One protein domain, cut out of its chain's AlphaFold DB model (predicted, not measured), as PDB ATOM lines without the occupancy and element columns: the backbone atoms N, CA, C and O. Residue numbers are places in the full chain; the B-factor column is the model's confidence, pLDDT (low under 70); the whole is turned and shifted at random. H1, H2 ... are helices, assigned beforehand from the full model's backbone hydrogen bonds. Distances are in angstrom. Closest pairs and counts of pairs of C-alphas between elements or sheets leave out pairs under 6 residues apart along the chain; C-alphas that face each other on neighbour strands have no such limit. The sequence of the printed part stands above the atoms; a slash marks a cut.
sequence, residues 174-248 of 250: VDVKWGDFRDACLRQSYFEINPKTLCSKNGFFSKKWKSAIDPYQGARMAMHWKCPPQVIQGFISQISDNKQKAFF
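AT A GLANCE: This is residues 174 to 248 of the 250 residues of an uncharacterized protein of Trichomonas vaginalis (UniProt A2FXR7). A helical hairpin, H3 and H4 side by side, makes the middle of this domain; H1 lies near it on one side and H5 on the opposite side, and the small helix H2 packs on H4. H1, H3, H4 and H5 run roughly along one line, and a long loop, residues 199 to 214, reaches the end of the domain away from H5. The printed part has 75 residues with five named helices, H1 to H5 in chain order, and no named strand; the class is all helix. It is compact, with a radius of gyration of the C-alphas of 11.6 A and spans of 35 by 26 by 18 A.

IN THESE COORDINATES: Find C-alpha 174 at (-30.239, 45.799, -19.798); from there H1, residues 174 to 186, runs 18.3 A. H2 is residues 195 to 198. H3, residues 215 to 224, starts at (-33.601, 39.016, -29.882) and runs 14.3 A. H4, residues 229 to 238, runs 14.5 A. H5, residues 242 to 248, runs 10.4 A to C-alpha 248 at (-39.755, 29.352, -33.822).

HOW THE PARTS SIT: Look first at the hairpin of H3 and H4: they touch, C-alphas of Ala 219 and Phe 235 closest at 5.1 A, at a shallow tilt of 18 degrees, opposite ways. H2 touches H4, C-alphas of Pro 195 and Phe 235 closest at 5.1 A. H1 and H3 are close but not clearly touching, C-alphas of Cys 185 and Ala 222 closest at 7.5 A. H4 and H5 are close but not clearly touching, C-alphas of Ile 236 and Lys 245 closest at 6.5 A. H1 and H5 are apart. Every O i to N i+4 pair is within hydrogen-bond range in H1 and H3, against 5 of 6 in H4 and 1 of 3 in H5, where 4 of 4 O i to N i+3 pairs are; H2 is too short for an O i to N i+4 pair.

THE WHOLE: The two C-alphas farthest apart, those of Ser 206 and Ala 246, are 35.2 A apart. The printed part has no cut. The link from H2 to H3 is long, 16 residues. The mean pLDDT of the printed part is 78.8; look for values under 70 at residues 174 to 176 and 201 to 211.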
ATOM      1  N   VAL A 174     -29.517  46.958 -19.260       65.88
ATOM      2  CA  VAL A 174     -30.239  45.799 -19.798       65.88
ATOM      3  C   VAL A 174     -31.320  45.273 -18.847       65.88
ATOM      4  O   VAL A 174     -32.399  44.911 -19.311       65.88
ATOM      5  N   ASP A 175     -31.083  45.287 -17.538       67.25
ATOM      6  CA  ASP A 175     -32.024  44.805 -16.524       67.25
ATOM      7  C   ASP A 175     -33.241  45.719 -16.425       67.25
ATOM      8  O   ASP A 175     -34.371  45.244 -16.318       67.25
ATOM      9  N   VAL A 176     -33.031  47.035 -16.537       66.94
ATOM     10  CA  VAL A 176     -34.139  48.001 -16.576       66.94
ATOM     11  C   VAL A 176     -35.003  47.775 -17.818       66.94
ATOM     12  O   VAL A 176     -36.225  47.709 -17.710       66.94
ATOM     13  N   LYS A 177     -34.382  47.548 -18.986       72.75
ATOM     14  CA  LYS A 177     -35.109  47.199 -20.219       72.75
ATOM     15  C   LYS A 177     -35.895  45.895 -20.089       72.75
ATOM     16  O   LYS A 177     -37.015  45.803 -20.592       72.75
ATOM     17  N   TRP A 178     -35.314  44.882 -19.447       77.38
ATOM     18  CA  TRP A 178     -36.002  43.621 -19.172       77.38
ATOM     19  C   TRP A 178     -37.171  43.805 -18.203       77.38
ATOM     20  O   TRP A 178     -38.221  43.194 -18.407       77.38
ATOM     21  N   GLY A 179     -37.014  44.669 -17.198       73.19
ATOM     22  CA  GLY A 179     -38.079  45.077 -16.287       73.19
ATOM     23  C   GLY A 179     -39.255  45.712 -17.028       73.19
ATOM     24  O   GLY A 179     -40.377  45.217 -16.916       73.19
ATOM     25  N   ASP A 180     -38.985  46.723 -17.856       76.75
ATOM     26  CA  ASP A 180     -40.005  47.419 -18.652       76.75
ATOM     27  C   ASP A 180     -40.744  46.454 -19.595       76.75
ATOM     28  O   ASP A 180     -41.975  46.455 -19.671       76.75
ATOM     29  N   PHE A 181     -40.001  45.578 -20.280       81.00
ATOM     30  CA  PHE A 181     -40.580  44.572 -21.171       81.00
ATOM     31  C   PHE A 181     -41.477  43.577 -20.421       81.00
ATOM     32  O   PHE A 181     -42.609  43.333 -20.847       81.00
ATOM     33  N   ARG A 182     -41.006  43.030 -19.292       79.94
ATOM     34  CA  ARG A 182     -41.792  42.121 -18.443       79.94
ATOM     35  C   ARG A 182     -43.074  42.794 -17.968       79.94
ATOM     36  O   ARG A 182     -44.150  42.208 -18.075       79.94
ATOM     37  N   ASP A 183     -42.974  44.011 -17.448       77.31
ATOM     38  CA  ASP A 183     -44.117  44.714 -16.871       77.31
ATOM     39  C   ASP A 183     -45.150  45.077 -17.947       77.31
ATOM     40  O   ASP A 183     -46.353  44.962 -17.698       77.31
ATOM     41  N   ALA A 184     -44.715  45.428 -19.162       82.44
ATOM     42  CA  ALA A 184     -45.607  45.611 -20.310       82.44
ATOM     43  C   ALA A 184     -46.311  44.302 -20.716       82.44
ATOM     44  O   ALA A 184     -47.505  44.320 -21.025       82.44
ATOM     45  N   CYS A 185     -45.616  43.158 -20.661       78.50
ATOM     46  CA  CYS A 185     -46.215  41.844 -20.926       78.50
ATOM     47  C   CYS A 185     -47.271  41.475 -19.876       78.50
ATOM     48  O   CYS A 185     -48.370  41.050 -20.233       78.50
ATOM     49  N   LEU A 186     -46.963  41.671 -18.590       77.44
ATOM     50  CA  LEU A 186     -47.873  41.377 -17.477       77.44
ATOM     51  C   LEU A 186     -49.115  42.277 -17.489       77.44
ATOM     52  O   LEU A 186     -50.220  41.798 -17.240       77.44
ATOM     53  N   ARG A 187     -48.951  43.562 -17.828       82.56
ATOM     54  CA  ARG A 187     -50.058  44.520 -18.003       82.56
ATOM     55  C   ARG A 187     -50.793  44.372 -19.339       82.56
ATOM     56  O   ARG A 187     -51.695  45.158 -19.611       82.56
ATOM     57  N   GLN A 188     -50.385  43.428 -20.192       82.19
ATOM     58  CA  GLN A 188     -50.911  43.241 -21.551       82.19
ATOM     59  C   GLN A 188     -50.874  44.524 -22.408       82.19
ATOM     60  O   GLN A 188     -51.634  44.693 -23.360       82.19
ATOM     61  N   SER A 189     -49.966  45.449 -22.085       85.00
ATOM     62  CA  SER A 189     -49.807  46.745 -22.752       85.00
ATOM     63  C   SER A 189     -48.849  46.605 -23.934       85.00
ATOM     64  O   SER A 189     -47.811  47.251 -24.018       85.00
ATOM     65  N   TYR A 190     -49.182  45.704 -24.861       84.19
ATOM     66  CA  TYR A 190     -48.272  45.266 -25.926       84.19
ATOM     67  C   TYR A 190     -47.884  46.371 -26.920       84.19
ATOM     68  O   TYR A 190     -46.868  46.249 -27.596       84.19
ATOM     69  N   PHE A 191     -48.659  47.456 -26.990       81.12
ATOM     70  CA  PHE A 191     -48.328  48.644 -27.782       81.12
ATOM     71  C   PHE A 191     -47.072  49.374 -27.267       81.12
ATOM     72  O   PHE A 191     -46.431  50.091 -28.031       81.12
ATOM     73  N   GLU A 192     -46.704  49.178 -25.995       79.56
ATOM     74  CA  GLU A 192     -45.479  49.718 -25.386       79.56
ATOM     75  C   GLU A 192     -44.234  48.904 -25.791       79.56
ATOM     76  O   GLU A 192     -43.101  49.364 -25.638       79.56
ATOM     77  N   ILE A 193     -44.422  47.697 -26.337       83.75
ATOM     78  CA  ILE A 193     -43.335  46.785 -26.685       83.75
ATOM     79  C   ILE A 193     -42.939  47.008 -28.143       83.75
ATOM     80  O   ILE A 193     -43.634  46.588 -29.067       83.75
ATOM     81  N   ASN A 194     -41.770  47.617 -28.356       86.19
ATOM     82  CA  ASN A 194     -41.156  47.735 -29.677       86.19
ATOM     83  C   ASN A 194     -39.886  46.865 -29.758       86.19
ATOM     84  O   ASN A 194     -38.818  47.306 -29.315       86.19
ATOM     85  N   PRO A 195     -39.966  45.654 -30.345       86.75
ATOM     86  CA  PRO A 195     -38.841  44.722 -30.417       86.75
ATOM     87  C   PRO A 195     -37.599  45.299 -31.098       86.75
ATOM     88  O   PRO A 195     -36.486  45.114 -30.617       86.75
ATOM     89  N   LYS A 196     -37.777  46.069 -32.180       84.38
ATOM     90  CA  LYS A 196     -36.666  46.706 -32.900       84.38
ATOM     91  C   LYS A 196     -35.908  47.675 -31.996       84.38
ATOM     92  O   LYS A 196     -34.681  47.701 -32.012       84.38
ATOM     93  N   THR A 197     -36.628  48.450 -31.191       81.19
ATOM     94  CA  THR A 197     -36.005  49.401 -30.272       81.19
ATOM     95  C   THR A 197     -35.339  48.703 -29.088       81.19
ATOM     96  O   THR A 197     -34.203  49.039 -28.752       81.19
ATOM     97  N   LEU A 198     -35.995  47.699 -28.496       80.69
ATOM     98  CA  LEU A 198     -35.467  46.931 -27.361       80.69
ATOM     99  C   LEU A 198     -34.187  46.157 -27.716       80.69
ATOM    100  O   LEU A 198     -33.243  46.123 -26.921       80.69
ATOM    101  N   CYS A 199     -34.130  45.612 -28.932       82.75
ATOM    102  CA  CYS A 199     -32.971  44.903 -29.476       82.75
ATOM    103  C   CYS A 199     -31.889  45.827 -30.049       82.75
ATOM    104  O   CYS A 199     -30.829  45.356 -30.458       82.75
ATOM    105  N   SER A 200     -32.117  47.141 -30.078       74.88
ATOM    106  CA  SER A 200     -31.115  48.102 -30.527       74.88
ATOM    107  C   SER A 200     -30.391  48.761 -29.350       74.88
ATOM    108  O   SER A 200     -30.951  48.983 -28.272       74.88
ATOM    109  N   LYS A 201     -29.130  49.140 -29.583       66.31
ATOM    110  CA  LYS A 201     -28.342  50.005 -28.682       66.31
ATOM    111  C   LYS A 201     -28.725  51.494 -28.803       66.31
ATOM    112  O   LYS A 201     -28.044  52.360 -28.266       66.31
ATOM    113  N   ASN A 202     -29.807  51.799 -29.528       55.44
ATOM    114  CA  ASN A 202     -30.308  53.151 -29.752       55.44
ATOM    115  C   ASN A 202     -31.666  53.289 -29.052       55.44
ATOM    116  O   ASN A 202     -32.650  52.672 -29.444       55.44
ATOM    117  N   GLY A 203     -31.712  54.057 -27.965       44.44
ATOM    118  CA  GLY A 203     -32.914  54.168 -27.137       44.44
ATOM    119  C   GLY A 203     -34.104  54.848 -27.823       44.44
ATOM    120  O   GLY A 203     -33.930  55.758 -28.633       44.44
ATOM    121  N   PHE A 204     -35.319  54.449 -27.428       39.91
ATOM    122  CA  PHE A 204     -36.506  55.310 -27.476       39.91
ATOM    123  C   PHE A 204     -36.507  56.218 -26.237       39.91
ATOM    124  O   PHE A 204     -36.132  55.760 -25.161       39.91
ATOM    125  N   PHE A 205     -36.949  57.472 -26.403       40.53
ATOM    126  CA  PHE A 205     -37.105  58.502 -25.361       40.53
ATOM    127  C   PHE A 205     -35.877  58.735 -24.462       40.53
ATOM    128  O   PHE A 205     -35.694  58.076 -23.446       40.53
ATOM    129  N   SER A 206     -35.057  59.728 -24.834       43.91
ATOM    130  CA  SER A 206     -34.049  60.450 -24.019       43.91
ATOM    131  C   SER A 206     -33.009  59.664 -23.195       43.91
ATOM    132  O   SER A 206     -32.099  60.285 -22.653       43.91
ATOM    133  N   LYS A 207     -33.054  58.331 -23.132       48.59
ATOM    134  CA  LYS A 207     -32.055  57.479 -22.478       48.59
ATOM    135  C   LYS A 207     -31.358  56.642 -23.550       48.59
ATOM    136  O   LYS A 207     -31.941  55.730 -24.131       48.59
ATOM    137  N   LYS A 208     -30.108  56.985 -23.876       50.53
ATOM    138  CA  LYS A 208     -29.254  56.167 -24.755       50.53
ATOM    139  C   LYS A 208     -28.822  54.919 -23.988       50.53
ATOM    140  O   LYS A 208     -27.808  54.942 -23.307       50.53
ATOM    141  N   TRP A 209     -29.603  53.853 -24.091       53.19
ATOM    142  CA  TRP A 209     -29.265  52.566 -23.494       53.19
ATOM    143  C   TRP A 209     -28.125  51.881 -24.270       53.19
ATOM    144  O   TRP A 209     -28.297  51.520 -25.433       53.19
ATOM    145  N   LYS A 210     -26.976  51.675 -23.628       54.94
ATOM    146  CA  LYS A 210     -25.759  51.025 -24.138       54.94
ATOM    147  C   LYS A 210     -25.913  49.516 -24.350       54.94
ATOM    148  O   LYS A 210     -25.182  48.948 -25.165       54.94
ATOM    149  N   SER A 211     -26.871  48.884 -23.668       63.12
ATOM    150  CA  SER A 211     -27.126  47.437 -23.739       63.12
ATOM    151  C   SER A 211     -28.460  47.122 -24.422       63.12
ATOM    152  O   SER A 211     -29.437  47.859 -24.276       63.12
ATOM    153  N   ALA A 212     -28.502  46.042 -25.203       73.50
ATOM    154  CA  ALA A 212     -29.669  45.598 -25.968       73.50
ATOM    155  C   ALA A 212     -30.198  44.268 -25.422       73.50
ATOM    156  O   ALA A 212     -29.411  43.443 -24.963       73.50
ATOM    157  N   ILE A 213     -31.513  44.058 -25.503       82.50
ATOM    158  CA  ILE A 213     -32.100  42.740 -25.248       82.50
ATOM    159  C   ILE A 213     -31.722  41.813 -26.404       82.50
ATOM    160  O   ILE A 213     -31.905  42.173 -27.570       82.50
ATOM    161  N   ASP A 214     -31.231  40.617 -26.080       84.75
ATOM    162  CA  ASP A 214     -30.985  39.580 -27.075       84.75
ATOM    163  C   ASP A 214     -32.305  39.195 -27.787       84.75
ATOM    164  O   ASP A 214     -33.273  38.809 -27.123       84.75
ATOM    165  N   PRO A 215     -32.380  39.297 -29.127       87.81
ATOM    166  CA  PRO A 215     -33.601  39.016 -29.882       87.81
ATOM    167  C   PRO A 215     -34.166  37.606 -29.685       87.81
ATOM    168  O   PRO A 215     -35.386  37.427 -29.664       87.81
ATOM    169  N   TYR A 216     -33.296  36.603 -29.538       85.62
ATOM    170  CA  TYR A 216     -33.712  35.215 -29.356       85.62
ATOM    171  C   TYR A 216     -34.358  35.025 -27.980       85.62
ATOM    172  O   TYR A 216     -35.457  34.472 -27.879       85.62
ATOM    173  N   GLN A 217     -33.735  35.552 -26.926       83.62
ATOM    174  CA  GLN A 217     -34.307  35.568 -25.580       83.62
ATOM    175  C   GLN A 217     -35.620  36.360 -25.530       83.62
ATOM    176  O   GLN A 217     -36.604  35.865 -24.980       83.62
ATOM    177  N   GLY A 218     -35.674  37.542 -26.154       87.31
ATOM    178  CA  GLY A 218     -36.885  38.364 -26.234       87.31
ATOM    179  C   GLY A 218     -38.066  37.617 -26.867       87.31
ATOM    180  O   GLY A 218     -39.160  37.599 -26.301       87.31
ATOM    181  N   ALA A 219     -37.833  36.910 -27.979       88.00
ATOM    182  CA  ALA A 219     -38.853  36.092 -28.643       88.00
ATOM    183  C   ALA A 219     -39.359  34.935 -27.761       88.00
ATOM    184  O   ALA A 219     -40.569  34.710 -27.670       88.00
ATOM    185  N   ARG A 220     -38.460  34.225 -27.062       86.94
ATOM    186  CA  ARG A 220     -38.846  33.132 -26.146       86.94
ATOM    187  C   ARG A 220     -39.687  33.628 -24.979       86.94
ATOM    188  O   ARG A 220     -40.685  32.998 -24.631       86.94
ATOM    189  N   MET A 221     -39.299  34.753 -24.388       85.38
ATOM    190  CA  MET A 221     -40.026  35.338 -23.266       85.38
ATOM    191  C   MET A 221     -41.394  35.876 -23.707       85.38
ATOM    192  O   MET A 221     -42.391  35.624 -23.033       85.38
ATOM    193  N   ALA A 222     -41.480  36.502 -24.887       87.62
ATOM    194  CA  ALA A 222     -42.754  36.915 -25.477       87.62
ATOM    195  C   ALA A 222     -43.711  35.724 -25.699       87.62
ATOM    196  O   ALA A 222     -44.898  35.835 -25.387       87.62
ATOM    197  N   MET A 223     -43.210  34.574 -26.175       85.19
ATOM    198  CA  MET A 223     -44.002  33.338 -26.286       85.19
ATOM    199  C   MET A 223     -44.456  32.810 -24.925       85.19
ATOM    200  O   MET A 223     -45.622  32.453 -24.765       85.19
ATOM    201  N   HIS A 224     -43.553  32.769 -23.941       84.94
ATOM    202  CA  HIS A 224     -43.864  32.292 -22.592       84.94
ATOM    203  C   HIS A 224     -44.985  33.116 -21.941       84.94
ATOM    204  O   HIS A 224     -45.923  32.554 -21.377       84.94
ATOM    205  N   TRP A 225     -44.940  34.440 -22.100       83.19
ATOM    206  CA  TRP A 225     -45.977  35.357 -21.619       83.19
ATOM    207  C   TRP A 225     -47.179  35.505 -22.556       83.19
ATOM    208  O   TRP A 225     -48.025  36.367 -22.327       83.19
ATOM    209  N   LYS A 226     -47.288  34.658 -23.590       86.31
ATOM    210  CA  LYS A 226     -48.420  34.618 -24.530       86.31
ATOM    211  C   LYS A 226     -48.714  35.979 -25.175       86.31
ATOM    212  O   LYS A 226     -49.871  36.349 -25.361       86.31
ATOM    213  N   CYS A 227     -47.663  36.729 -25.506       86.75
ATOM    214  CA  CYS A 227     -47.794  37.991 -26.225       86.75
ATOM    215  C   CYS A 227     -48.425  37.773 -27.614       86.75
ATOM    216  O   CYS A 227     -48.326  36.676 -28.172       86.75
ATOM    217  N   PRO A 228     -49.019  38.815 -28.223       90.19
ATOM    218  CA  PRO A 228     -49.564  38.727 -29.568       90.19
ATOM    219  C   PRO A 228     -48.505  38.288 -30.594       90.19
ATOM    220  O   PRO A 228     -47.334  38.675 -30.468       90.19
ATOM    221  N   PRO A 229     -48.895  37.551 -31.653       90.25
ATOM    222  CA  PRO A 229     -47.966  37.072 -32.677       90.25
ATOM    223  C   PRO A 229     -47.108  38.180 -33.294       90.25
ATOM    224  O   PRO A 229     -45.951  37.945 -33.621       90.25
ATOM    225  N   GLN A 230     -47.636  39.400 -33.406       90.69
ATOM    226  CA  GLN A 230     -46.923  40.552 -33.959       90.69
ATOM    227  C   GLN A 230     -45.696  40.933 -33.119       90.69
ATOM    228  O   GLN A 230     -44.649  41.260 -33.675       90.69
ATOM    229  N   VAL A 231     -45.794  40.851 -31.787       89.62
ATOM    230  CA  VAL A 231     -44.677  41.142 -30.873       89.62
ATOM    231  C   VAL A 231     -43.616  40.048 -30.980       89.62
ATOM    232  O   VAL A 231     -42.431  40.346 -31.122       89.62
ATOM    233  N   ILE A 232     -44.047  38.784 -30.976       90.56
ATOM    234  CA  ILE A 232     -43.159  37.619 -31.089       90.56
ATOM    235  C   ILE A 232     -42.397  37.662 -32.421       90.56
ATOM    236  O   ILE A 232     -41.169  37.605 -32.436       90.56
ATOM    237  N   GLN A 233     -43.109  37.847 -33.537       92.12
ATOM    238  CA  GLN A 233     -42.506  37.965 -34.868       92.12
ATOM    239  C   GLN A 233     -41.606  39.199 -34.987       92.12
ATOM    240  O   GLN A 233     -40.568  39.150 -35.649       92.12
ATOM    241  N   GLY A 234     -41.945  40.282 -34.286       91.50
ATOM    242  CA  GLY A 234     -41.091  41.456 -34.170       91.50
ATOM    243  C   GLY A 234     -39.714  41.117 -33.593       91.50
ATOM    244  O   GLY A 234     -38.717  41.520 -34.186       91.50
ATOM    245  N   PHE A 235     -39.626  40.327 -32.519       91.44
ATOM    246  CA  PHE A 235     -38.338  39.862 -31.982       91.44
ATOM    247  C   PHE A 235     -37.641  38.856 -32.908       91.44
ATOM    248  O   PHE A 235     -36.450  39.007 -33.178       91.44
ATOM    249  N   ILE A 236     -38.376  37.884 -33.466       91.69
ATOM    250  CA  ILE A 236     -37.816  36.881 -34.394       91.69
ATOM    251  C   ILE A 236     -37.156  37.555 -35.607       91.69
ATOM    252  O   ILE A 236     -36.087  37.130 -36.052       91.69
ATOM    253  N   SER A 237     -37.744  38.644 -36.110       92.06
ATOM    254  CA  SER A 237     -37.193  39.414 -37.232       92.06
ATOM    255  C   SER A 237     -35.812  40.020 -36.947       92.06
ATOM    256  O   SER A 237     -35.039  40.223 -37.882       92.06
ATOM    257  N   GLN A 238     -35.491  40.279 -35.671       90.44
ATOM    258  CA  GLN A 238     -34.217  40.862 -35.240       90.44
ATOM    259  C   GLN A 238     -33.131  39.805 -34.971       90.44
ATOM    260  O   GLN A 238     -31.967  40.164 -34.815       90.44
ATOM    261  N   ILE A 239     -33.473  38.511 -34.933       89.69
ATOM    262  CA  ILE A 239     -32.488  37.427 -34.789       89.69
ATOM    263  C   ILE A 239     -31.617  37.382 -36.056       89.69
ATOM    264  O   ILE A 239     -32.130  37.458 -37.172       89.69
ATOM    265  N   SER A 240     -30.301  37.243 -35.928       86.31
ATOM    266  CA  SER A 240     -29.402  37.085 -37.083       86.31
ATOM    267  C   SER A 240     -29.093  35.619 -37.406       86.31
ATOM    268  O   SER A 240     -28.884  35.281 -38.568       86.31
ATOM    269  N   ASP A 241     -29.092  34.738 -36.402       88.44
ATOM    270  CA  ASP A 241     -28.775  33.315 -36.558       88.44
ATOM    271  C   ASP A 241     -29.980  32.507 -37.089       88.44
ATOM    272  O   ASP A 241     -31.046  32.426 -36.471       88.44
ATOM    273  N   ASN A 242     -29.796  31.857 -38.240       85.56
ATOM    274  CA  ASN A 242     -30.816  31.034 -38.892       85.56
ATOM    275  C   ASN A 242     -31.200  29.780 -38.087       85.56
ATOM    276  O   ASN A 242     -32.353  29.352 -38.156       85.56
ATOM    277  N   LYS A 243     -30.282  29.199 -37.299       85.38
ATOM    278  CA  LYS A 243     -30.593  28.053 -36.423       85.38
ATOM    279  C   LYS A 243     -31.530  28.470 -35.294       85.38
ATOM    280  O   LYS A 243     -32.486  27.760 -34.991       85.38
ATOM    281  N   GLN A 244     -31.282  29.643 -34.718       85.62
ATOM    282  CA  GLN A 244     -32.133  30.235 -33.688       85.62
ATOM    283  C   GLN A 244     -33.511  30.619 -34.239       85.62
ATOM    284  O   GLN A 244     -34.516  30.364 -33.584       85.62
ATOM    285  N   LYS A 245     -33.592  31.151 -35.466       85.50
ATOM    286  CA  LYS A 245     -34.883  31.400 -36.136       85.50
ATOM    287  C   LYS A 245     -35.683  30.124 -36.376       85.50
ATOM    288  O   LYS A 245     -36.887  30.110 -36.144       85.50
ATOM    289  N   ALA A 246     -35.021  29.051 -36.812       84.62
ATOM    290  CA  ALA A 246     -35.676  27.780 -37.111       84.62
ATOM    291  C   ALA A 246     -36.379  27.155 -35.892       84.62
ATOM    292  O   ALA A 246     -37.314  26.381 -36.072       84.62
ATOM    293  N   PHE A 247     -35.970  27.503 -34.666       86.25
ATOM    294  CA  PHE A 247     -36.652  27.083 -33.438       86.25
ATOM    295  C   PHE A 247     -38.114  27.552 -33.378       86.25
ATOM    296  O   PHE A 247     -38.956  26.818 -32.877       86.25
ATOM    297  N   PHE A 248     -38.423  28.739 -33.910       83.12
ATOM    298  CA  PHE A 248     -39.755  29.352 -33.822       83.12
ATOM    299  C   PHE A 248     -40.674  29.050 -35.010       83.12
ATOM    300  O   PHE A 248     -41.837  29.439 -34.994       83.12
TER     301      PHE A 248